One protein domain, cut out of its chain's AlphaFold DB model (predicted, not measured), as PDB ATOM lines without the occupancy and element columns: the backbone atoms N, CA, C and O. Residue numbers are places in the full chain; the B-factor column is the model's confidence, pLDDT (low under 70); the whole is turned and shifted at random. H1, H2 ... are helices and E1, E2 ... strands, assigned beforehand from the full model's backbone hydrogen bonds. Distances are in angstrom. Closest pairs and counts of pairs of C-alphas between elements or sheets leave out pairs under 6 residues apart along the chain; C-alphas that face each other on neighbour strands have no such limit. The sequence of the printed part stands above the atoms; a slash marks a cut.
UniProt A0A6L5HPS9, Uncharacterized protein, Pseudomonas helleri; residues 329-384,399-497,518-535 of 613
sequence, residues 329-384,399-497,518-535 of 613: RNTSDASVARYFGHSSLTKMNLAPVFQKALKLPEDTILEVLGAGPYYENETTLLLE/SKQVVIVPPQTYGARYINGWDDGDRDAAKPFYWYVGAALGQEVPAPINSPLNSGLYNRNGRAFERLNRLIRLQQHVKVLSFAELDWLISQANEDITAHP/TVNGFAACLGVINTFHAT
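Overview. This is residues 329 to 384, 399 to 497 and 518 to 535 of the 613 residues of an uncharacterized protein of Pseudomonas helleri (UniProt A0A6L5HPS9). Helices H6 and H7 meet in a corner with short H5 in its angle, and H8 lies side by side with H7. H1 packs on residues 458 to 462 of H6; H2, H3 and H4 follow one another past the E3-E4 hairpin, and H4 ends at H7, while a small sheet of E2, E1 and E5 lies off toward the other end of the longest axis, where Glu 384 is one of the two farthest C-alphas. There are 173 residues printed, with eight named helices and five named strands in the order H1 H2 H3 H4 E1 E2 H5 E3 E4 H6 H7 H8 E5. Both sheets are antiparallel, the larger in the order E2 - E1 - E5; the class is mostly helix, though under half of the residues are in named elements. The whole is compact, with a radius of gyration of the C-alphas of 16.6 A, and spans 51 by 38 by 35 A.

Along the chain. H1 is residues 333 to 338, beginning at C-alpha 333 (117.586, 174.099, 122.541). H2 is residues 345 to 349, H3 residues 351 to 358, 10.7 A long, and H4 residues 362 to 368, 10.0 A long. E1, residues 374 to 376, and E2, residues 403 to 405, come before and after the first cut. H5 is residues 413 to 416, E3 residues 430 to 432 and E4 residues 452 to 454. H6, the longest helix, is residues 458 to 474 and runs 24.4 A from C-alpha 458 at (115.029, 169.419, 125.512). H7 is residues 479 to 489, 15.1 A long, and H8 residues 519 to 526, 10.7 A long. E5, residues 532 to 534, ends at C-alpha 534 (94.697, 153.958, 136.493).

Arrangement. H7 is the hub and touches H4, H5, H6 and H8. H7 and H8 touch at a shallow tilt of 12 degrees, the same way; their closest C-alphas, of Leu 485 and Ala 523, are 5.8 A apart. H4 touches H7 at a shallow tilt of 15 degrees, closest at Val 368 and Phe 479, 5.6 A. H6 and H7 only just touch, with 3 pairs of C-alphas within 8 A, and are about perpendicular at 78 degrees; Gln 471 and Phe 479 have the closest C-alphas, 6.9 A apart. H5 touches H7 at Tyr 414 and Asp 483, 6.0 A between these closest C-alphas, and H6 at Ile 415 and Ala 460, 5.3 A. H1 touches H6 at a shallow tilt of 21 degrees, closest at C-alphas 336 and 462, 5.8 A. H1 also touches H2, closest at C-alphas 337 and 345, 5.2 A. H3 is close to, but not clearly touching, H2 and H4. E3 and E4 form a hairpin, with N 452 and O 432 within hydrogen-bond range at 2.8 A. E1, the inner strand, has N 375 and O 533 of E5 at 2.9 A, and O 374 and N 405 of E2 at 2.8 A. Every O i to N i+4 pair is within range in H1, H3, H4, H6 and H7. In H8 it is 2 of 4, and in H2 0 of 1, with 2 of 2 O i to N i+3 pairs within range; H5 is too short for an O i to N i+4 pair.

Size, cuts and confidence. The C-alphas of Gly 341 and Glu 384 are the two farthest apart, 53.8 A. Residues 385 to 398 are not printed, with 11.5 A between C-alphas 384 and 399, nor are 498 to 517, with 24.0 A between C-alphas 497 and 518. The links H5 to E3 and E3 to E4 are long. The mean pLDDT of the printed part is 77.5, and 41 residues are under 70, among them 378 to 384, 419 to 426 and 433 to 451.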
ATOM      1  N   ARG A 329     116.920 162.087 116.390       81.56
ATOM      2  CA  ARG A 329     116.969 162.786 117.674       81.56
ATOM      3  C   ARG A 329     117.370 164.256 117.511       81.56
ATOM      4  O   ARG A 329     118.472 164.560 117.059       81.56
ATOM      5  N   ASN A 330     116.502 165.148 117.981       81.75
ATOM      6  CA  ASN A 330     116.726 166.583 117.966       81.75
ATOM      7  C   ASN A 330     116.872 167.103 119.406       81.75
ATOM      8  O   ASN A 330     115.946 167.038 120.205       81.75
ATOM      9  N   THR A 331     118.068 167.557 119.783       73.38
ATOM     10  CA  THR A 331     118.375 167.955 121.174       73.38
ATOM     11  C   THR A 331     118.843 169.394 121.322       73.38
ATOM     12  O   THR A 331     119.077 169.837 122.446       73.38
ATOM     13  N   SER A 332     118.985 170.138 120.223       86.81
ATOM     14  CA  SER A 332     119.385 171.540 120.305       86.81
ATOM     15  C   SER A 332     118.242 172.388 120.873       86.81
ATOM     16  O   SER A 332     117.096 172.298 120.437       86.81
ATOM     17  N   ASP A 333     118.557 173.228 121.862       85.69
ATOM     18  CA  ASP A 333     117.586 174.099 122.541       85.69
ATOM     19  C   ASP A 333     116.784 174.940 121.536       85.69
ATOM     20  O   ASP A 333     115.560 175.021 121.610       85.69
ATOM     21  N   ALA A 334     117.469 175.510 120.541       85.50
ATOM     22  CA  ALA A 334     116.856 176.381 119.544       85.50
ATOM     23  C   ALA A 334     115.927 175.627 118.578       85.50
ATOM     24  O   ALA A 334     114.862 176.135 118.220       85.50
ATOM     25  N   SER A 335     116.309 174.421 118.148       87.69
ATOM     26  CA  SER A 335     115.500 173.625 117.219       87.69
ATOM     27  C   SER A 335     114.269 173.048 117.907       87.69
ATOM     28  O   SER A 335     113.185 173.108 117.334       87.69
ATOM     29  N   VAL A 336     114.400 172.577 119.152       90.31
ATOM     30  CA  VAL A 336     113.252 172.087 119.921       90.31
ATOM     31  C   VAL A 336     112.325 173.240 120.304       90.31
ATOM     32  O   VAL A 336     111.111 173.121 120.160       90.31
ATOM     33  N   ALA A 337     112.855 174.395 120.721       91.25
ATOM     34  CA  ALA A 337     112.031 175.553 121.078       91.25
ATOM     35  C   ALA A 337     111.179 176.078 119.908       91.25
ATOM     36  O   ALA A 337     110.079 176.597 120.140       91.25
ATOM     37  N   ARG A 338     111.631 175.888 118.657       91.69
ATOM     38  CA  ARG A 338     110.871 176.260 117.453       91.69
ATOM     39  C   ARG A 338     109.517 175.553 117.378       91.69
ATOM     40  O   ARG A 338     108.552 176.187 116.954       91.69
ATOM     41  N   TYR A 339     109.416 174.302 117.838       91.94
ATOM     42  CA  TYR A 339     108.150 173.554 117.895       91.94
ATOM     43  C   TYR A 339     107.076 174.238 118.750       91.94
ATOM     44  O   TYR A 339     105.885 174.011 118.553       91.94
ATOM     45  N   PHE A 340     107.497 175.116 119.658       92.50
ATOM     46  CA  PHE A 340     106.659 175.823 120.621       92.50
ATOM     47  C   PHE A 340     106.577 177.334 120.345       92.50
ATOM     48  O   PHE A 340     106.069 178.088 121.172       92.50
ATOM     49  N   GLY A 341     107.095 177.804 119.201       91.75
ATOM     50  CA  GLY A 341     107.063 179.223 118.828       91.75
ATOM     51  C   GLY A 341     108.051 180.101 119.606       91.75
ATOM     52  O   GLY A 341     107.870 181.317 119.695       91.75
ATOM     53  N   HIS A 342     109.097 179.506 120.184       91.38
ATOM     54  CA  HIS A 342     110.106 180.210 120.967       91.38
ATOM     55  C   HIS A 342     111.521 179.987 120.427       91.38
ATOM     56  O   HIS A 342     111.801 179.042 119.701       91.38
ATOM     57  N   SER A 343     112.432 180.888 120.793       88.44
ATOM     58  CA  SER A 343     113.847 180.828 120.403       88.44
ATOM     59  C   SER A 343     114.715 180.004 121.364       88.44
ATOM     60  O   SER A 343     115.852 179.698 121.036       88.44
ATOM     61  N   SER A 344     114.214 179.715 122.570       89.06
ATOM     62  CA  SER A 344     114.906 178.949 123.617       89.06
ATOM     63  C   SER A 344     113.882 178.325 124.564       89.06
ATOM     64  O   SER A 344     112.855 178.954 124.854       89.06
ATOM     65  N   LEU A 345     114.173 177.128 125.085       86.12
ATOM     66  CA  LEU A 345     113.311 176.423 126.037       86.12
ATOM     67  C   LEU A 345     113.233 177.141 127.390       86.12
ATOM     68  O   LEU A 345     112.263 176.969 128.123       86.12
ATOM     69  N   THR A 346     114.193 178.016 127.708       84.88
ATOM     70  CA  THR A 346     114.190 178.822 128.945       84.88
ATOM     71  C   THR A 346     112.936 179.690 129.094       84.88
ATOM     72  O   THR A 346     112.466 179.925 130.209       84.88
ATOM     73  N   LYS A 347     112.338 180.129 127.978       82.31
ATOM     74  CA  LYS A 347     111.079 180.894 127.979       82.31
ATOM     75  C   LYS A 347     109.883 180.049 128.436       82.31
ATOM     76  O   LYS A 347     108.935 180.600 128.986       82.31
ATOM     77  N   MET A 348     109.949 178.726 128.279       80.44
ATOM     78  CA  MET A 348     108.901 177.776 128.673       80.44
ATOM     79  C   MET A 348     109.017 177.302 130.126       80.44
ATOM     80  O   MET A 348     108.341 176.364 130.531       80.44
ATOM     81  N   ASN A 349     109.840 177.962 130.941       78.50
ATOM     82  CA  ASN A 349     109.951 177.660 132.369       78.50
ATOM     83  C   ASN A 349     108.673 177.976 133.156       78.50
ATOM     84  O   ASN A 349     108.434 177.391 134.210       78.50
ATOM     85  N   LEU A 350     107.877 178.925 132.662       80.00
ATOM     86  CA  LEU A 350     106.635 179.347 133.291       80.00
ATOM     87  C   LEU A 350     105.473 178.511 132.747       80.00
ATOM     88  O   LEU A 350     105.222 178.514 131.541       80.00
ATOM     89  N   ALA A 351     104.722 177.883 133.651       79.25
ATOM     90  CA  ALA A 351     103.504 177.132 133.343       79.25
ATOM     91  C   ALA A 351     102.538 177.845 132.364       79.25
ATOM     92  O   ALA A 351     102.183 177.235 131.356       79.25
ATOM     93  N   PRO A 352     102.179 179.140 132.536       83.81
ATOM     94  CA  PRO A 352     101.262 179.808 131.603       83.81
ATOM     95  C   PRO A 352     101.845 179.984 130.194       83.81
ATOM     96  O   PRO A 352     101.105 179.991 129.210       83.81
ATOM     97  N   VAL A 353     103.169 180.120 130.068       86.75
ATOM     98  CA  VAL A 353     103.831 180.228 128.759       86.75
ATOM     99  C   VAL A 353     103.810 178.876 128.057       86.75
ATOM    100  O   VAL A 353     103.459 178.802 126.882       86.75
ATOM    101  N   PHE A 354     104.116 177.807 128.792       87.31
ATOM    102  CA  PHE A 354     104.067 176.442 128.282       87.31
ATOM    103  C   PHE A 354     102.653 176.035 127.841       87.31
ATOM    104  O   PHE A 354     102.472 175.552 126.723       87.31
ATOM    105  N   GLN A 355     101.635 176.333 128.652       89.12
ATOM    106  CA  GLN A 355     100.233 176.094 128.302       89.12
ATOM    107  C   GLN A 355      99.823 176.863 127.036       89.12
ATOM    108  O   GLN A 355      99.206 176.301 126.129       89.12
ATOM    109  N   LYS A 356     100.221 178.139 126.925       89.19
ATOM    110  CA  LYS A 356      99.950 178.964 125.739       89.19
ATOM    111  C   LYS A 356     100.647 178.434 124.484       89.19
ATOM    112  O   LYS A 356     100.068 178.527 123.402       89.19
ATOM    113  N   ALA A 357     101.856 177.892 124.619       90.62
ATOM    114  CA  ALA A 357     102.589 177.291 123.513       90.62
ATOM    115  C   ALA A 357     101.922 175.995 123.025       90.62
ATOM    116  O   ALA A 357     101.769 175.788 121.825       90.62
ATOM    117  N   LEU A 358     101.456 175.142 123.939       90.50
ATOM    118  CA  LEU A 358     100.756 173.909 123.569       90.50
ATOM    119  C   LEU A 358      99.336 174.150 123.044       90.50
ATOM    120  O   LEU A 358      98.839 173.348 122.256       90.50
ATOM    121  N   LYS A 359      98.687 175.245 123.467       90.12
ATOM    122  CA  LYS A 359      97.259 175.520 123.226       90.12
ATOM    123  C   LYS A 359      96.352 174.364 123.684       90.12
ATOM    124  O   LYS A 359      95.319 174.105 123.069       90.12
ATOM    125  N   LEU A 360      96.744 173.681 124.760       89.88
ATOM    126  CA  LEU A 360      96.000 172.588 125.390       89.88
ATOM    127  C   LEU A 360      95.513 173.006 126.787       89.88
ATOM    128  O   LEU A 360      96.157 173.844 127.427       89.88
ATOM    129  N   PRO A 361      94.385 172.449 127.268       90.38
ATOM    130  CA  PRO A 361      93.941 172.667 128.638       90.38
ATOM    131  C   PRO A 361      94.908 172.005 129.628       90.38
ATOM    132  O   PRO A 361      95.643 171.080 129.285       90.38
ATOM    133  N   GLU A 362      94.907 172.502 130.862       86.81
ATOM    134  CA  GLU A 362      95.823 172.068 131.921       86.81
ATOM    135  C   GLU A 362      95.706 170.572 132.232       86.81
ATOM    136  O   GLU A 362      96.715 169.871 132.199       86.81
ATOM    137  N   ASP A 363      94.483 170.066 132.400       85.88
ATOM    138  CA  ASP A 363      94.223 168.651 132.701       85.88
ATOM    139  C   ASP A 363      94.804 167.708 131.639       85.88
ATOM    140  O   ASP A 363      95.408 166.689 131.965       85.88
ATOM    141  N   THR A 364      94.694 168.072 130.358       89.25
ATOM    142  CA  THR A 364      95.269 167.278 129.266       89.25
ATOM    143  C   THR A 364      96.790 167.287 129.310       89.25
ATOM    144  O   THR A 364      97.411 166.264 129.058       89.25
ATOM    145  N   ILE A 365      97.420 168.416 129.648       88.81
ATOM    146  CA  ILE A 365      98.883 168.474 129.780       88.81
ATOM    147  C   ILE A 365      99.341 167.593 130.948       88.81
ATOM    148  O   ILE A 365     100.348 166.898 130.827       88.81
ATOM    149  N   LEU A 366      98.600 167.583 132.056       85.81
ATOM    150  CA  LEU A 366      98.872 166.702 133.190       85.81
ATOM    151  C   LEU A 366      98.723 165.223 132.811       85.81
ATOM    152  O   LEU A 366      99.598 164.426 133.143       85.81
ATOM    153  N   GLU A 367      97.676 164.863 132.067       85.00
ATOM    154  CA  GLU A 367      97.485 163.506 131.542       85.00
ATOM    155  C   GLU A 367      98.666 163.074 130.660       85.00
ATOM    156  O   GLU A 367      99.224 161.999 130.863       85.00
ATOM    157  N   VAL A 368      99.106 163.939 129.739       89.06
ATOM    158  CA  VAL A 368     100.242 163.670 128.837       89.06
ATOM    159  C   VAL A 368     101.542 163.427 129.610       89.06
ATOM    160  O   VAL A 368     102.385 162.645 129.178       89.06
ATOM    161  N   LEU A 369     101.723 164.109 130.742       87.56
ATOM    162  CA  LEU A 369     102.902 163.968 131.600       87.56
ATOM    163  C   LEU A 369     102.782 162.816 132.611       87.56
ATOM    164  O   LEU A 369     103.705 162.612 133.401       87.56
ATOM    165  N   GLY A 370     101.680 162.058 132.589       82.44
ATOM    166  CA  GLY A 370     101.465 160.910 133.466       82.44
ATOM    167  C   GLY A 370     101.124 161.295 134.908       82.44
ATOM    168  O   GLY A 370     101.602 160.658 135.838       82.44
ATOM    169  N   ALA A 371     100.322 162.346 135.114       70.50
ATOM    170  CA  ALA A 371      99.992 162.886 136.440       70.50
ATOM    171  C   ALA A 371      99.075 162.007 137.324       70.50
ATOM    172  O   ALA A 371      98.740 162.415 138.436       70.50
ATOM    173  N   GLY A 372      98.637 160.837 136.856       66.75
ATOM    174  CA  GLY A 372      97.805 159.919 137.639       66.75
ATOM    175  C   GLY A 372      98.639 158.902 138.426       66.75
ATOM    176  O   GLY A 372      99.683 158.471 137.932       66.75
ATOM    177  N   PRO A 373      98.190 158.452 139.613       71.50
ATOM    178  CA  PRO A 373      98.754 157.249 140.198       71.50
ATOM    179  C   PRO A 373      98.345 156.056 139.330       71.50
ATOM    180  O   PRO A 373      97.169 155.687 139.242       71.50
ATOM    181  N   TYR A 374      99.337 155.483 138.656       81.94
ATOM    182  CA  TYR A 374      99.213 154.217 137.952       81.94
ATOM    183  C   TYR A 374      99.647 153.087 138.869       81.94
ATOM    184  O   TYR A 374     100.531 153.258 139.708       81.94
ATOM    185  N   TYR A 375      99.043 151.922 138.690       82.31
ATOM    186  CA  TYR A 375      99.326 150.757 139.508       82.31
ATOM    187  C   TYR A 375      99.610 149.544 138.645       82.31
ATOM    188  O   TYR A 375      98.962 149.329 137.617       82.31
ATOM    189  N   GLU A 376     100.534 148.716 139.109       81.88
ATOM    190  CA  GLU A 376     100.819 147.420 138.517       81.88
ATOM    191  C   GLU A 376     100.141 146.310 139.311       81.88
ATOM    192  O   GLU A 376     100.104 146.308 140.542       81.88
ATOM    193  N   ASN A 377      99.584 145.349 138.583       70.12
ATOM    194  CA  ASN A 377      98.972 144.167 139.160       70.12
ATOM    195  C   ASN A 377      99.993 143.038 139.325       70.12
ATOM    196  O   ASN A 377      99.743 141.939 138.845       70.12
ATOM    197  N   GLU A 378     101.111 143.287 140.005       58.38
ATOM    198  CA  GLU A 378     102.062 142.226 140.344       58.38
ATOM    199  C   GLU A 378     101.851 141.665 141.754       58.38
ATOM    200  O   GLU A 378     101.497 142.359 142.710       58.38
ATOM    201  N   THR A 379     102.060 140.355 141.851       46.84
ATOM    202  CA  THR A 379     102.147 139.575 143.081       46.84
ATOM    203  C   THR A 379     103.640 139.448 143.413       46.84
ATOM    204  O   THR A 379     104.268 138.446 143.088       46.84
ATOM    205  N   THR A 380     104.268 140.484 143.976       36.91
ATOM    206  CA  THR A 380     105.706 140.423 144.295       36.91
ATOM    207  C   THR A 380     105.931 139.483 145.487       36.91
ATOM    208  O   THR A 380     105.458 139.739 146.595       36.91
ATOM    209  N   LEU A 381     106.645 138.373 145.273       35.12
ATOM    210  CA  LEU A 381     107.150 137.515 146.349       35.12
ATOM    211  C   LEU A 381     108.307 138.238 147.049       35.12
ATOM    212  O   LEU A 381     109.445 138.189 146.588       35.12
ATOM    213  N   LEU A 382     108.029 138.914 148.166       33.50
ATOM    214  CA  LEU A 382     109.086 139.381 149.058       33.50
ATOM    215  C   LEU A 382     109.651 138.172 149.818       33.50
ATOM    216  O   LEU A 382     109.025 137.640 150.732       33.50
ATOM    217  N   LEU A 383     110.839 137.721 149.416       35.62
ATOM    218  CA  LEU A 383     111.705 136.909 150.266       35.62
ATOM    219  C   LEU A 383     112.354 137.855 151.283       35.62
ATOM    220  O   LEU A 383     113.410 138.421 151.018       35.62
ATOM    221  N   GLU A 384     111.725 138.040 152.443       36.47
ATOM    222  CA  GLU A 384     112.440 138.562 153.611       36.47
ATOM    223  C   GLU A 384     113.415 137.476 154.078       36.47
ATOM    224  O   GLU A 384     113.074 136.572 154.840       36.47
ATOM    225  N   SER A 399     102.205 139.101 150.799       38.78
ATOM    226  CA  SER A 399     101.421 140.337 150.859       38.78
ATOM    227  C   SER A 399     101.319 140.935 149.452       38.78
ATOM    228  O   SER A 399     102.313 141.352 148.865       38.78
ATOM    229  N   LYS A 400     100.110 140.942 148.884       51.62
ATOM    230  CA  LYS A 400      99.819 141.523 147.568       51.62
ATOM    231  C   LYS A 400      99.714 143.042 147.714       51.62
ATOM    232  O   LYS A 400      98.634 143.557 147.996       51.62
ATOM    233  N   GLN A 401     100.834 143.751 147.603       51.38
ATOM    234  CA  GLN A 401     100.844 145.213 147.666       51.38
ATOM    235  C   GLN A 401     100.583 145.817 146.286       51.38
ATOM    236  O   GLN A 401     101.142 145.396 145.281       51.38
ATOM    237  N   VAL A 402      99.707 146.817 146.251       58.75
ATOM    238  CA  VAL A 402      99.476 147.649 145.072       58.75
ATOM    239  C   VAL A 402     100.620 148.661 145.002       58.75
ATOM    240  O   VAL A 402     100.697 149.560 145.839       58.75
ATOM    241  N   VAL A 403     101.528 148.490 144.041       67.44
ATOM    242  CA  VAL A 403     102.697 149.364 143.864       67.44
ATOM    243  C   VAL A 403     102.325 150.529 142.952       67.44
ATOM    244  O   VAL A 403     101.781 150.319 141.867       67.44
ATOM    245  N   ILE A 404     102.611 151.759 143.394       73.69
ATOM    246  CA  ILE A 404     102.503 152.951 142.542       73.69
ATOM    247  C   ILE A 404     103.635 152.905 141.519       73.69
ATOM    248  O   ILE A 404     104.812 152.846 141.874       73.69
ATOM    249  N   VAL A 405     103.262 152.952 140.248       79.06
ATOM    250  CA  VAL A 405     104.164 152.833 139.110       79.06
ATOM    251  C   VAL A 405     104.619 154.227 138.682       79.06
ATOM    252  O   VAL A 405     103.783 155.118 138.512       79.06
ATOM    253  N   PRO A 406     105.930 154.447 138.497       79.44
ATOM    254  CA  PRO A 406     106.432 155.734 138.047       79.44
ATOM    255  C   PRO A 406     106.068 155.995 136.570       79.44
ATOM    256  O   PRO A 406     105.977 155.049 135.780       79.44
ATOM    257  N   PRO A 407     105.938 157.268 136.148       82.38
ATOM    258  CA  PRO A 407     105.588 157.630 134.770       82.38
ATOM    259  C   PRO A 407     106.634 157.189 133.733       82.38
ATOM    260  O   PRO A 407     106.344 157.142 132.542       82.38
ATOM    261  N   GLN A 408     107.850 156.850 134.169       83.19
ATOM    262  CA  GLN A 408     108.879 156.210 133.347       83.19
ATOM    263  C   GLN A 408     108.509 154.791 132.902       83.19
ATOM    264  O   GLN A 408     109.041 154.322 131.903       83.19
ATOM    265  N   THR A 409     107.628 154.105 133.628       83.19
ATOM    266  CA  THR A 409     107.247 152.716 133.346       83.19
ATOM    267  C   THR A 409     105.906 152.638 132.618       83.19
ATOM    268  O   THR A 409     105.767 151.831 131.698       83.19
ATOM    269  N   TYR A 410     104.935 153.485 132.980       86.69
ATOM    270  CA  TYR A 410     103.612 153.521 132.349       86.69
ATOM    271  C   TYR A 410     102.976 154.919 132.408       86.69
ATOM    272  O   TYR A 410     103.192 155.664 133.360       86.69
ATOM    273  N   GLY A 411     102.178 155.271 131.396       84.44
ATOM    274  CA  GLY A 411     101.398 156.513 131.327       84.44
ATOM    275  C   GLY A 411     102.107 157.665 130.612       84.44
ATOM    276  O   GLY A 411     101.455 158.420 129.894       84.44
ATOM    277  N   ALA A 412     103.429 157.779 130.761       89.00
ATOM    278  CA  ALA A 412     104.260 158.726 130.012       89.00
ATOM    279  C   ALA A 412     105.667 158.161 129.732       89.00
ATOM    280  O   ALA A 412     106.668 158.892 129.758       89.00
ATOM    281  N   ARG A 413     105.758 156.851 129.471       88.19
ATOM    282  CA  ARG A 413     107.023 156.132 129.275       88.19
ATOM    283  C   ARG A 413     107.779 156.634 128.051       88.19
ATOM    284  O   ARG A 413     109.000 156.745 128.102       88.19
ATOM    285  N   TYR A 414     107.098 157.019 126.975       89.56
ATOM    286  CA  TYR A 414     107.757 157.595 125.808       89.56
ATOM    287  C   TYR A 414     108.465 158.909 126.150       89.56
ATOM    288  O   TYR A 414     109.578 159.145 125.688       89.56
ATOM    289  N   ILE A 415     107.878 159.758 126.996       88.69
ATOM    290  CA  ILE A 415     108.485 161.042 127.379       88.69
ATOM    291  C   ILE A 415     109.584 160.840 128.434       88.69
ATOM    292  O   ILE A 415     110.644 161.465 128.344       88.69
ATOM    293  N   ASN A 416     109.337 159.976 129.423       85.81
ATOM    294  CA  ASN A 416     110.117 159.914 130.661       85.81
ATOM    295  C   ASN A 416     110.978 158.649 130.827       85.81
ATOM    296  O   ASN A 416     111.933 158.672 131.593       85.81
ATOM    297  N   GLY A 417     110.659 157.547 130.150       77.06
ATOM    298  CA  GLY A 417     111.215 156.208 130.391       77.06
ATOM    299  C   GLY A 417     112.487 155.867 129.619       77.06
ATOM    300  O   GLY A 417     112.617 154.746 129.132       77.06
ATOM    301  N   TRP A 418     113.400 156.822 129.454       74.62
ATOM    302  CA  TRP A 418     114.647 156.629 128.712       74.62
ATOM    303  C   TRP A 418     115.854 156.510 129.647       74.62
ATOM    304  O   TRP A 418     115.973 157.250 130.623       74.62
ATOM    305  N   ASP A 419     116.772 155.608 129.297       64.94
ATOM    306  CA  ASP A 419     118.067 155.427 129.952       64.94
ATOM    307  C   ASP A 419     119.168 155.691 128.913       64.94
ATOM    308  O   ASP A 419     119.524 154.830 128.115       64.94
ATOM    309  N   ASP A 420     119.645 156.936 128.837       56.22
ATOM    310  CA  ASP A 420     120.658 157.358 127.853       56.22
ATOM    311  C   ASP A 420     122.095 156.961 128.281       56.22
ATOM    312  O   ASP A 420     123.066 157.548 127.800       56.22
ATOM    313  N   GLY A 421     122.256 156.009 129.211       54.78
ATOM    314  CA  GLY A 421     123.565 155.617 129.751       54.78
ATOM    315  C   GLY A 421     124.246 156.719 130.572       54.78
ATOM    316  O   GLY A 421     125.454 156.662 130.817       54.78
ATOM    317  N   ASP A 422     123.483 157.741 130.972       55.25
ATOM    318  CA  ASP A 422     123.929 158.775 131.901       55.25
ATOM    319  C   ASP A 422     123.944 158.183 133.315       55.25
ATOM    320  O   ASP A 422     123.045 157.430 133.686       55.25
ATOM    321  N   ARG A 423     124.975 158.485 134.114       48.59
ATOM    322  CA  ARG A 423     125.167 157.818 135.422       48.59
ATOM    323  C   ARG A 423     124.038 158.110 136.415       48.59
ATOM    324  O   ARG A 423     123.858 157.341 137.355       48.59
ATOM    325  N   ASP A 424     123.291 159.186 136.178       53.09
ATOM    326  CA  ASP A 424     122.098 159.562 136.922       53.09
ATOM    327  C   ASP A 424     120.871 159.437 136.009       53.09
ATOM    328  O   ASP A 424     120.716 160.205 135.056       53.09
ATOM    329  N   ALA A 425     119.972 158.493 136.308       55.09
ATOM    330  CA  ALA A 425     118.707 158.360 135.588       55.09
ATOM    331  C   ALA A 425     117.961 159.705 135.580       55.09
ATOM    332  O   ALA A 425     117.727 160.319 136.631       55.09
ATOM    333  N   ALA A 426     117.588 160.186 134.391       61.03
ATOM    334  CA  ALA A 426     116.906 161.462 134.268       61.03
ATOM    335  C   ALA A 426     115.578 161.426 135.038       61.03
ATOM    336  O   ALA A 426     114.719 160.568 134.833       61.03
ATOM    337  N   LYS A 427     115.409 162.380 135.958       74.12
ATOM    338  CA  LYS A 427     114.163 162.533 136.713       74.12
ATOM    339  C   LYS A 427     113.007 162.843 135.739       74.12
ATOM    340  O   LYS A 427     113.235 163.542 134.750       74.12
ATOM    341  N   PRO A 428     111.772 162.391 136.023       77.94
ATOM    342  CA  PRO A 428     110.670 162.512 135.075       77.94
ATOM    343  C   PRO A 428     110.302 163.980 134.877       77.94
ATOM    344  O   PRO A 428     110.294 164.749 135.843       77.94
ATOM    345  N   PHE A 429     109.991 164.372 133.646       84.38
ATOM    346  CA  PHE A 429     109.441 165.685 133.344       84.38
ATOM    347  C   PHE A 429     107.992 165.735 133.836       84.38
ATOM    348  O   PHE A 429     107.153 164.959 133.384       84.38
ATOM    349  N   TYR A 430     107.702 166.637 134.774       78.56
ATOM    350  CA  TYR A 430     106.362 166.788 135.339       78.56
ATOM    351  C   TYR A 430     106.005 168.254 135.591       78.56
ATOM    352  O   TYR A 430     106.871 169.122 135.764       78.56
ATOM    353  N   TRP A 431     104.699 168.508 135.643       79.81
ATOM    354  CA  TRP A 431     104.116 169.775 136.060       79.81
ATOM    355  C   TRP A 431     103.452 169.595 137.423       79.81
ATOM    356  O   TRP A 431     102.493 168.845 137.566       79.81
ATOM    357  N   TYR A 432     103.982 170.279 138.436       73.94
ATOM    358  CA  TYR A 432     103.374 170.333 139.758       73.94
ATOM    359  C   TYR A 432     102.436 171.534 139.851       73.94
ATOM    360  O   TYR A 432     102.863 172.667 139.623       73.94
ATOM    361  N   VAL A 433     101.175 171.298 140.207       66.06
ATOM    362  CA  VAL A 433     100.134 172.342 140.287       66.06
ATOM    363  C   VAL A 433      99.842 172.762 141.741       66.06
ATOM    364  O   VAL A 433      99.033 173.643 142.012       66.06
ATOM    365  N   GLY A 434     100.592 172.226 142.711       59.06
ATOM    366  CA  GLY A 434     100.400 172.529 144.131       59.06
ATOM    367  C   GLY A 434      99.326 171.654 144.789       59.06
ATOM    368  O   GLY A 434      98.380 171.207 144.149       59.06
ATOM    369  N   ALA A 435      99.451 171.435 146.101       53.41
ATOM    370  CA  ALA A 435      98.563 170.559 146.879       53.41
ATOM    371  C   ALA A 435      97.080 171.000 146.911       53.41
ATOM    372  O   ALA A 435      96.208 170.208 147.255       53.41
ATOM    373  N   ALA A 436      96.770 172.250 146.547       43.16
ATOM    374  CA  ALA A 436      95.424 172.823 146.629       43.16
ATOM    375  C   ALA A 436      94.459 172.381 145.506       43.16
ATOM    376  O   ALA A 436      93.263 172.637 145.613       43.16
ATOM    377  N   LEU A 437      94.956 171.721 144.451       49.06
ATOM    378  CA  LEU A 437      94.165 171.261 143.295       49.06
ATOM    379  C   LEU A 437      93.948 169.735 143.257       49.06
ATOM    380  O   LEU A 437      93.517 169.201 142.243       49.06
ATOM    381  N   GLY A 438      94.192 169.034 144.372       45.75
ATOM    382  CA  GLY A 438      93.737 167.649 144.550       45.75
ATOM    383  C   GLY A 438      94.632 166.547 143.971       45.75
ATOM    384  O   GLY A 438      94.140 165.445 143.755       45.75
ATOM    385  N   GLN A 439      95.929 166.788 143.737       50.31
ATOM    386  CA  GLN A 439      96.855 165.676 143.480       50.31
ATOM    387  C   GLN A 439      97.138 164.891 144.768       50.31
ATOM    388  O   GLN A 439      97.581 165.469 145.765       50.31
ATOM    389  N   GLU A 440      96.907 163.576 144.737       47.94
ATOM    390  CA  GLU A 440      97.306 162.668 145.813       47.94
ATOM    391  C   GLU A 440      98.799 162.294 145.739       47.94
ATOM    392  O   GLU A 440      99.416 162.197 144.681       47.94
ATOM    393  N   VAL A 441      99.356 162.128 146.936       46.81
ATOM    394  CA  VAL A 441     100.740 161.827 147.342       46.81
ATOM    395  C   VAL A 441     101.174 160.427 146.842       46.81
ATOM    396  O   VAL A 441     100.318 159.547 146.777       46.81
ATOM    397  N   PRO A 442     102.470 160.165 146.529       49.75
ATOM    398  CA  PRO A 442     103.672 160.861 147.004       49.75
ATOM    399  C   PRO A 442     104.054 162.119 146.233       49.75
ATOM    400  O   PRO A 442     104.204 162.111 145.015       49.75
ATOM    401  N   ALA A 443     104.314 163.192 146.984       49.72
ATOM    402  CA  ALA A 443     105.021 164.353 146.462       49.72
ATOM    403  C   ALA A 443     106.411 163.932 145.931       49.72
ATOM    404  O   ALA A 443     107.066 163.086 146.549       49.72
ATOM    405  N   PRO A 444     106.911 164.525 144.830       52.19
ATOM    406  CA  PRO A 444     108.280 164.293 144.383       52.19
ATOM    407  C   PRO A 444     109.277 164.635 145.501       52.19
ATOM    408  O   PRO A 444     109.161 165.683 146.128       52.19
ATOM    409  N   ILE A 445     110.315 163.813 145.691       48.69
ATOM    410  CA  ILE A 445     111.341 163.943 146.757       48.69
ATOM    411  C   ILE A 445     112.032 165.332 146.800       48.69
ATOM    412  O   ILE A 445     112.639 165.697 147.801       48.69
ATOM    413  N   ASN A 446     111.908 166.148 145.745       49.09
ATOM    414  CA  ASN A 446     112.468 167.503 145.655       49.09
ATOM    415  C   ASN A 446     111.405 168.612 145.792       49.09
ATOM    416  O   ASN A 446     111.509 169.615 145.087       49.09
ATOM    417  N   SER A 447     110.394 168.406 146.650       48.31
ATOM    418  CA  SER A 447     109.267 169.305 146.961       48.31
ATOM    419  C   SER A 447     109.561 170.794 146.746       48.31
ATOM    420  O   SER A 447     110.113 171.463 147.625       48.31
ATOM    421  N   PRO A 448     109.159 171.356 145.601       51.84
ATOM    422  CA  PRO A 448     109.182 172.786 145.410       51.84
ATOM    423  C   PRO A 448     107.945 173.404 146.073       51.84
ATOM    424  O   PRO A 448     106.827 172.924 145.908       51.84
ATOM    425  N   LEU A 449     108.136 174.505 146.800       51.56
ATOM    426  CA  LEU A 449     107.060 175.229 147.498       51.56
ATOM    427  C   LEU A 449     105.990 175.815 146.548       51.56
ATOM    428  O   LEU A 449     104.915 176.188 147.007       51.56
ATOM    429  N   ASN A 450     106.269 175.886 145.241       59.81
ATOM    430  CA  ASN A 450     105.458 176.584 144.242       59.81
ATOM    431  C   ASN A 450     105.074 175.656 143.080       59.81
ATOM    432  O   ASN A 450     105.853 174.787 142.692       59.81
ATOM    433  N   SER A 451     103.905 175.888 142.478       67.50
ATOM    434  CA  SER A 451     103.503 175.246 141.221       67.50
ATOM    435  C   SER A 451     104.480 175.590 140.087       67.50
ATOM    436  O   SER A 451     104.825 176.763 139.908       67.50
ATOM    437  N   GLY A 452     104.897 174.609 139.288       71.19
ATOM    438  CA  GLY A 452     105.863 174.815 138.210       71.19
ATOM    439  C   GLY A 452     106.239 173.547 137.445       71.19
ATOM    440  O   GLY A 452     105.804 172.444 137.776       71.19
ATOM    441  N   LEU A 453     107.059 173.720 136.405       78.56
ATOM    442  CA  LEU A 453     107.615 172.636 135.589       78.56
ATOM    443  C   LEU A 453     108.993 172.217 136.114       78.56
ATOM    444  O   LEU A 453     109.880 173.061 136.278       78.56
ATOM    445  N   TYR A 454     109.201 170.915 136.311       78.44
ATOM    446  CA  TYR A 454     110.418 170.349 136.908       78.44
ATOM    447  C   TYR A 454     111.072 169.308 136.003       78.44
ATOM    448  O   TYR A 454     110.420 168.728 135.147       78.44
ATOM    449  N   ASN A 455     112.384 169.095 136.180       78.81
ATOM    450  CA  ASN A 455     113.204 168.164 135.383       78.81
ATOM    451  C   ASN A 455     113.098 168.381 133.861       78.81
ATOM    452  O   ASN A 455     113.086 167.451 133.061       78.81
ATOM    453  N   ARG A 456     113.014 169.655 133.467       79.38
ATOM    454  CA  ARG A 456     112.942 170.099 132.073       79.38
ATOM    455  C   ARG A 456     114.189 169.655 131.312       79.38
ATOM    456  O   ARG A 456     115.305 169.988 131.704       79.38
ATOM    457  N   ASN A 457     113.983 168.983 130.189       77.06
ATOM    458  CA  ASN A 457     115.033 168.577 129.265       77.06
ATOM    459  C   ASN A 457     114.522 168.780 127.836       77.06
ATOM    460  O   ASN A 457     113.370 168.455 127.548       77.06
ATOM    461  N   GLY A 458     115.369 169.286 126.932       81.25
ATOM    462  CA  GLY A 458     115.029 169.419 125.512       81.25
ATOM    463  C   GLY A 458     114.538 168.115 124.883       81.25
ATOM    464  O   GLY A 458     113.615 168.148 124.081       81.25
ATOM    465  N   ARG A 459     115.049 166.963 125.334       82.69
ATOM    466  CA  ARG A 459     114.590 165.626 124.913       82.69
ATOM    467  C   ARG A 459     113.114 165.390 125.242       82.69
ATOM    468  O   ARG A 459     112.353 164.959 124.385       82.69
ATOM    469  N   ALA A 460     112.706 165.712 126.471       86.06
ATOM    470  CA  ALA A 460     111.327 165.537 126.919       86.06
ATOM    471  C   ALA A 460     110.373 166.463 126.148       86.06
ATOM    472  O   ALA A 460     109.314 166.021 125.716       86.06
ATOM    473  N   PHE A 461     110.769 167.718 125.901       89.06
ATOM    474  CA  PHE A 461     109.989 168.645 125.072       89.06
ATOM    475  C   PHE A 461     109.851 168.168 123.623       89.06
ATOM    476  O   PHE A 461     108.790 168.302 123.019       89.06
ATOM    477  N   GLU A 462     110.906 167.599 123.056       89.81
ATOM    478  CA  GLU A 462     110.902 167.111 121.682       89.81
ATOM    479  C   GLU A 462     109.967 165.904 121.502       89.81
ATOM    480  O   GLU A 462     109.102 165.908 120.621       89.81
ATOM    481  N   ARG A 463     110.038 164.929 122.413       90.19
ATOM    482  CA  ARG A 463     109.126 163.776 122.427       90.19
ATOM    483  C   ARG A 463     107.687 164.175 122.729       90.19
ATOM    484  O   ARG A 463     106.765 163.674 122.090       90.19
ATOM    485  N   LEU A 464     107.492 165.126 123.642       92.00
ATOM    486  CA  LEU A 464     106.186 165.718 123.917       92.00
ATOM    487  C   LEU A 464     105.572 166.319 122.646       92.00
ATOM    488  O   LEU A 464     104.403 166.082 122.354       92.00
ATOM    489  N   ASN A 465     106.362 167.063 121.867       92.88
ATOM    490  CA  ASN A 465     105.927 167.617 120.589       92.88
ATOM    491  C   ASN A 465     105.459 166.514 119.622       92.88
ATOM    492  O   ASN A 465     104.374 166.631 119.051       92.88
ATOM    493  N   ARG A 466     106.215 165.416 119.478       93.31
ATOM    494  CA  ARG A 466     105.809 164.285 118.622       93.31
ATOM    495  C   ARG A 466     104.530 163.615 119.114       93.31
ATOM    496  O   ARG A 466     103.623 163.387 118.317       93.31
ATOM    497  N   LEU A 467     104.443 163.333 120.413       93.94
ATOM    498  CA  LEU A 467     103.293 162.657 121.008       93.94
ATOM    499  C   LEU A 467     102.013 163.486 120.847       93.94
ATOM    500  O   LEU A 467     100.993 162.958 120.411       93.94
ATOM    501  N   ILE A 468     102.076 164.792 121.130       94.38
ATOM    502  CA  ILE A 468     100.929 165.697 120.983       94.38
ATOM    503  C   ILE A 468     100.487 165.782 119.525       94.38
ATOM    504  O   ILE A 468      99.296 165.676 119.252       94.38
ATOM    505  N   ARG A 469     101.416 165.924 118.578       94.25
ATOM    506  CA  ARG A 469     101.079 165.957 117.146       94.25
ATOM    507  C   ARG A 469     100.445 164.663 116.668       94.25
ATOM    508  O   ARG A 469      99.447 164.698 115.952       94.25
ATOM    509  N   LEU A 470     101.003 163.527 117.080       94.75
ATOM    510  CA  LEU A 470     100.467 162.217 116.738       94.75
ATOM    511  C   LEU A 470      99.054 162.041 117.309       94.75
ATOM    512  O   LEU A 470      98.147 161.637 116.582       94.75
ATOM    513  N   GLN A 471      98.842 162.409 118.575       94.06
ATOM    514  CA  GLN A 471      97.532 162.341 119.217       94.06
ATOM    515  C   GLN A 471      96.525 163.298 118.564       94.06
ATOM    516  O   GLN A 471      95.400 162.891 118.291       94.06
ATOM    517  N   GLN A 472      96.926 164.528 118.231       91.81
ATOM    518  CA  GLN A 472      96.070 165.501 117.548       91.81
ATOM    519  C   GLN A 472      95.707 165.079 116.123       91.81
ATOM    520  O   GLN A 472      94.640 165.459 115.639       91.81
ATOM    521  N   HIS A 473      96.562 164.305 115.452       92.69
ATOM    522  CA  HIS A 473      96.258 163.739 114.140       92.69
ATOM    523  C   HIS A 473      95.297 162.551 114.254       92.69
ATOM    524  O   HIS A 473      94.273 162.508 113.578       92.69
ATOM    525  N   VAL A 474      95.594 161.612 115.157       92.12
ATOM    526  CA  VAL A 474      94.812 160.384 115.345       92.12
ATOM    527  C   VAL A 474      93.450 160.656 115.992       92.12
ATOM    528  O   VAL A 474      92.456 160.085 115.560       92.12
ATOM    529  N   LYS A 475      93.377 161.511 117.018       90.38
ATOM    530  CA  LYS A 475      92.190 161.947 117.791       90.38
ATOM    531  C   LYS A 475      91.363 160.866 118.502       90.38
ATOM    532  O   LYS A 475      90.598 161.204 119.398       90.38
ATOM    533  N   VAL A 476      91.478 159.590 118.127       92.06
ATOM    534  CA  VAL A 476      90.671 158.480 118.680       92.06
ATOM    535  C   VAL A 476      91.358 157.761 119.853       92.06
ATOM    536  O   VAL A 476      90.773 156.858 120.448       92.06
ATOM    537  N   LEU A 477      92.616 158.085 120.152       92.50
ATOM    538  CA  LEU A 477      93.390 157.461 121.228       92.50
ATOM    539  C   LEU A 477      93.678 158.473 122.335       92.50
ATOM    540  O   LEU A 477      93.984 159.635 122.048       92.50
ATOM    541  N   SER A 478      93.579 158.016 123.583       92.00
ATOM    542  CA  SER A 478      94.077 158.755 124.748       92.00
ATOM    543  C   SER A 478      95.607 158.803 124.751       92.00
ATOM    544  O   SER A 478      96.269 158.020 124.061       92.00
ATOM    545  N   PHE A 479      96.185 159.714 125.535       92.25
ATOM    546  CA  PHE A 479      97.642 159.807 125.651       92.25
ATOM    547  C   PHE A 479      98.242 158.548 126.276       92.25
ATOM    548  O   PHE A 479      99.241 158.052 125.768       92.25
ATOM    549  N   ALA A 480      97.582 157.976 127.286       89.44
ATOM    550  CA  ALA A 480      98.015 156.734 127.922       89.44
ATOM    551  C   ALA A 480      97.955 155.523 126.969       89.44
ATOM    552  O   ALA A 480      98.875 154.710 126.938       89.44
ATOM    553  N   GLU A 481      96.899 155.401 126.156       92.25
ATOM    554  CA  GLU A 481      96.805 154.342 125.140       92.25
ATOM    555  C   GLU A 481      97.883 154.482 124.063       92.25
ATOM    556  O   GLU A 481      98.457 153.486 123.621       92.25
ATOM    557  N   LEU A 482      98.149 155.715 123.627       93.94
ATOM    558  CA  LEU A 482      99.164 155.989 122.622       93.94
ATOM    559  C   LEU A 482     100.571 155.716 123.169       93.94
ATOM    560  O   LEU A 482     101.364 155.082 122.483       93.94
ATOM    561  N   ASP A 483     100.855 156.127 124.407       92.50
ATOM    562  CA  ASP A 483     102.105 155.839 125.122       92.50
ATOM    563  C   ASP A 483     102.335 154.331 125.292       92.50
ATOM    564  O   ASP A 483     103.430 153.826 125.026       92.50
ATOM    565  N   TRP A 484     101.280 153.586 125.645       91.62
ATOM    566  CA  TRP A 484     101.333 152.128 125.732       91.62
ATOM    567  C   TRP A 484     101.635 151.485 124.378       91.62
ATOM    568  O   TRP A 484     102.535 150.653 124.275       91.62
ATOM    569  N   LEU A 485     100.939 151.904 123.317       91.56
ATOM    570  CA  LEU A 485     101.183 151.385 121.973       91.56
ATOM    571  C   LEU A 485     102.597 151.717 121.480       91.56
ATOM    572  O   LEU A 485     103.237 150.860 120.880       91.56
ATOM    573  N   ILE A 486     103.101 152.926 121.746       90.31
ATOM    574  CA  ILE A 486     104.485 153.319 121.436       90.31
ATOM    575  C   ILE A 486     105.474 152.396 122.149       90.31
ATOM    576  O   ILE A 486     106.443 151.951 121.537       90.31
ATOM    577  N   SER A 487     105.215 152.102 123.424       87.88
ATOM    578  CA  SER A 487     106.075 151.254 124.253       87.88
ATOM    579  C   SER A 487     106.106 149.799 123.794       87.88
ATOM    580  O   SER A 487     107.141 149.162 123.927       87.88
ATOM    581  N   GLN A 488     105.002 149.282 123.246       86.38
ATOM    582  CA  GLN A 488     104.939 147.917 122.712       86.38
ATOM    583  C   GLN A 488     105.429 147.820 121.263       86.38
ATOM    584  O   GLN A 488     105.966 146.796 120.859       86.38
ATOM    585  N   ALA A 489     105.238 148.872 120.463       85.25
ATOM    586  CA  ALA A 489     105.639 148.879 119.058       85.25
ATOM    587  C   ALA A 489     107.144 149.097 118.857       85.25
ATOM    588  O   ALA A 489     107.661 148.677 117.826       85.25
ATOM    589  N   ASN A 490     107.820 149.778 119.789       81.50
ATOM    590  CA  ASN A 490     109.256 150.024 119.709       81.50
ATOM    591  C   ASN A 490     110.035 148.984 120.518       81.50
ATOM    592  O   ASN A 490     109.865 148.898 121.730       81.50
ATOM    593  N   GLU A 491     110.953 148.267 119.864       69.50
ATOM    594  CA  GLU A 491     111.886 147.352 120.551       69.50
ATOM    595  C   GLU A 491     112.812 148.104 121.520       69.50
ATOM    596  O   GLU A 491     113.140 147.611 122.597       69.50
ATOM    597  N   ASP A 492     113.197 149.328 121.150       76.88
ATOM    598  CA  ASP A 492     114.018 150.223 121.956       76.88
ATOM    599  C   ASP A 492     113.321 151.583 122.111       76.88
ATOM    600  O   ASP A 492     113.289 152.404 121.193       76.88
ATOM    601  N   ILE A 493     112.772 151.852 123.299       74.81
ATOM    602  CA  ILE A 493     112.107 153.126 123.626       74.81
ATOM    603  C   ILE A 493     113.073 154.327 123.645       74.81
ATOM    604  O   ILE A 493     112.650 155.493 123.665       74.81
ATOM    605  N   THR A 494     114.388 154.087 123.635       74.19
ATOM    606  CA  THR A 494     115.388 155.151 123.484       74.19
ATOM    607  C   THR A 494     115.455 155.663 122.038       74.19
ATOM    608  O   THR A 494     115.836 156.823 121.811       74.19
ATOM    609  N   ALA A 495     114.954 154.892 121.063       75.50
ATOM    610  CA  ALA A 495     114.743 155.367 119.704       75.50
ATOM    611  C   ALA A 495     113.749 156.544 119.706       75.50
ATOM    612  O   ALA A 495     112.615 156.452 120.168       75.50
ATOM    613  N   HIS A 496     114.201 157.700 119.214       76.12
ATOM    614  CA  HIS A 496     113.364 158.903 119.116       76.12
ATOM    615  C   HIS A 496     112.337 158.826 117.965       76.12
ATOM    616  O   HIS A 496     111.192 159.233 118.186       76.12
ATOM    617  N   PRO A 497     112.691 158.316 116.761       86.88
ATOM    618  CA  PRO A 497     111.755 158.175 115.645       86.88
ATOM    619  C   PRO A 497     110.537 157.317 115.985       86.88
ATOM    620  O   PRO A 497     110.679 156.180 116.419       86.88
ATOM    621  N   THR A 518      90.625 146.489 120.658       92.94
ATOM    622  CA  THR A 518      91.122 147.429 121.666       92.94
ATOM    623  C   THR A 518      92.623 147.648 121.497       92.94
ATOM    624  O   THR A 518      93.332 146.789 120.970       92.94
ATOM    625  N   VAL A 519      93.126 148.782 121.995       93.00
ATOM    626  CA  VAL A 519      94.568 149.078 121.986       93.00
ATOM    627  C   VAL A 519      95.326 148.010 122.755       93.00
ATOM    628  O   VAL A 519      96.322 147.508 122.261       93.00
ATOM    629  N   ASN A 520      94.827 147.622 123.932       91.50
ATOM    630  CA  ASN A 520      95.469 146.600 124.753       91.50
ATOM    631  C   ASN A 520      95.501 145.231 124.060       91.50
ATOM    632  O   ASN A 520      96.523 144.560 124.137       91.50
ATOM    633  N   GLY A 521      94.431 144.841 123.358       88.94
ATOM    634  CA  GLY A 521      94.406 143.588 122.602       88.94
ATOM    635  C   GLY A 521      95.420 143.585 121.459       88.94
ATOM    636  O   GLY A 521      96.183 142.640 121.318       88.94
ATOM    637  N   PHE A 522      95.492 144.673 120.688       89.44
ATOM    638  CA  PHE A 522      96.473 144.792 119.607       89.44
ATOM    639  C   PHE A 522      97.916 144.921 120.120       89.44
ATOM    640  O   PHE A 522      98.831 144.320 119.567       89.44
ATOM    641  N   ALA A 523      98.127 145.682 121.193       88.06
ATOM    642  CA  ALA A 523      99.437 145.876 121.803       88.06
ATOM    643  C   ALA A 523      99.972 144.587 122.456       88.06
ATOM    644  O   ALA A 523     101.179 144.366 122.443       88.06
ATOM    645  N   ALA A 524      99.093 143.707 122.947       85.06
ATOM    646  CA  ALA A 524      99.480 142.375 123.414       85.06
ATOM    647  C   ALA A 524     100.026 141.491 122.278       85.06
ATOM    648  O   ALA A 524     100.928 140.698 122.517       85.06
ATOM    649  N   CYS A 525      99.561 141.666 121.033       80.62
ATOM    650  CA  CYS A 525     100.135 140.967 119.875       80.62
ATOM    651  C   CYS A 525     101.553 141.451 119.521       80.62
ATOM    652  O   CYS A 525     102.300 140.730 118.860       80.62
ATOM    653  N   LEU A 526     101.906 142.679 119.915       79.81
ATOM    654  CA  LEU A 526     103.215 143.283 119.661       79.81
ATOM    655  C   LEU A 526     104.251 142.859 120.702       79.81
ATOM    656  O   LEU A 526     105.357 142.460 120.339       79.81
ATOM    657  N   GLY A 527     103.880 142.927 121.979       81.00
ATOM    658  CA  GLY A 527     104.762 142.583 123.088       81.00
ATOM    659  C   GLY A 527     104.017 141.861 124.199       81.00
ATOM    660  O   GLY A 527     103.739 140.672 124.082       81.00
ATOM    661  N   VAL A 528     103.739 142.559 125.298       83.94
ATOM    662  CA  VAL A 528     103.148 141.966 126.506       83.94
ATOM    663  C   VAL A 528     101.759 142.513 126.804       83.94
ATOM    664  O   VAL A 528     101.425 143.665 126.515       83.94
ATOM    665  N   ILE A 529     100.936 141.676 127.430       87.62
ATOM    666  CA  ILE A 529      99.626 142.054 127.946       87.62
ATOM    667  C   ILE A 529      99.757 143.144 129.022       87.62
ATOM    668  O   ILE A 529     100.626 143.098 129.891       87.62
ATOM    669  N   ASN A 530      98.872 144.142 128.982       89.88
ATOM    670  CA  ASN A 530      98.928 145.272 129.907       89.88
ATOM    671  C   ASN A 530      98.508 144.871 131.342       89.88
ATOM    672  O   ASN A 530      97.338 144.561 131.610       89.88
ATOM    673  N   THR A 531      99.462 144.911 132.274       88.25
ATOM    674  CA  THR A 531      99.279 144.686 133.720       88.25
ATOM    675  C   THR A 531      98.983 145.975 134.494       88.25
ATOM    676  O   THR A 531      98.536 145.904 135.644       88.25
ATOM    677  N   PHE A 532      99.150 147.134 133.858       88.12
ATOM    678  CA  PHE A 532      98.986 148.455 134.451       88.12
ATOM    679  C   PHE A 532      97.546 148.968 134.367       88.12
ATOM    680  O   PHE A 532      96.760 148.564 133.504       88.12
ATOM    681  N   HIS A 533      97.184 149.863 135.285       86.50
ATOM    682  CA  HIS A 533      95.881 150.529 135.306       86.50
ATOM    683  C   HIS A 533      95.917 151.865 136.050       86.50
ATOM    684  O   HIS A 533      96.779 152.093 136.899       86.50
ATOM    685  N   ALA A 534      94.960 152.737 135.737       83.69
ATOM    686  CA  ALA A 534      94.697 153.958 136.493       83.69
ATOM    687  C   ALA A 534      93.758 153.681 137.678       83.69
ATOM    688  O   ALA A 534      93.045 152.668 137.702       83.69
ATOM    689  N   THR A 535      93.705 154.610 138.633       80.19
ATOM    690  CA  THR A 535      92.753 154.587 139.752       80.19
ATOM    691  C   THR A 535      91.325 154.282 139.294       80.19
ATOM    692  O   THR A 535      90.794 154.888 138.367       80.19
TER     693      THR A 535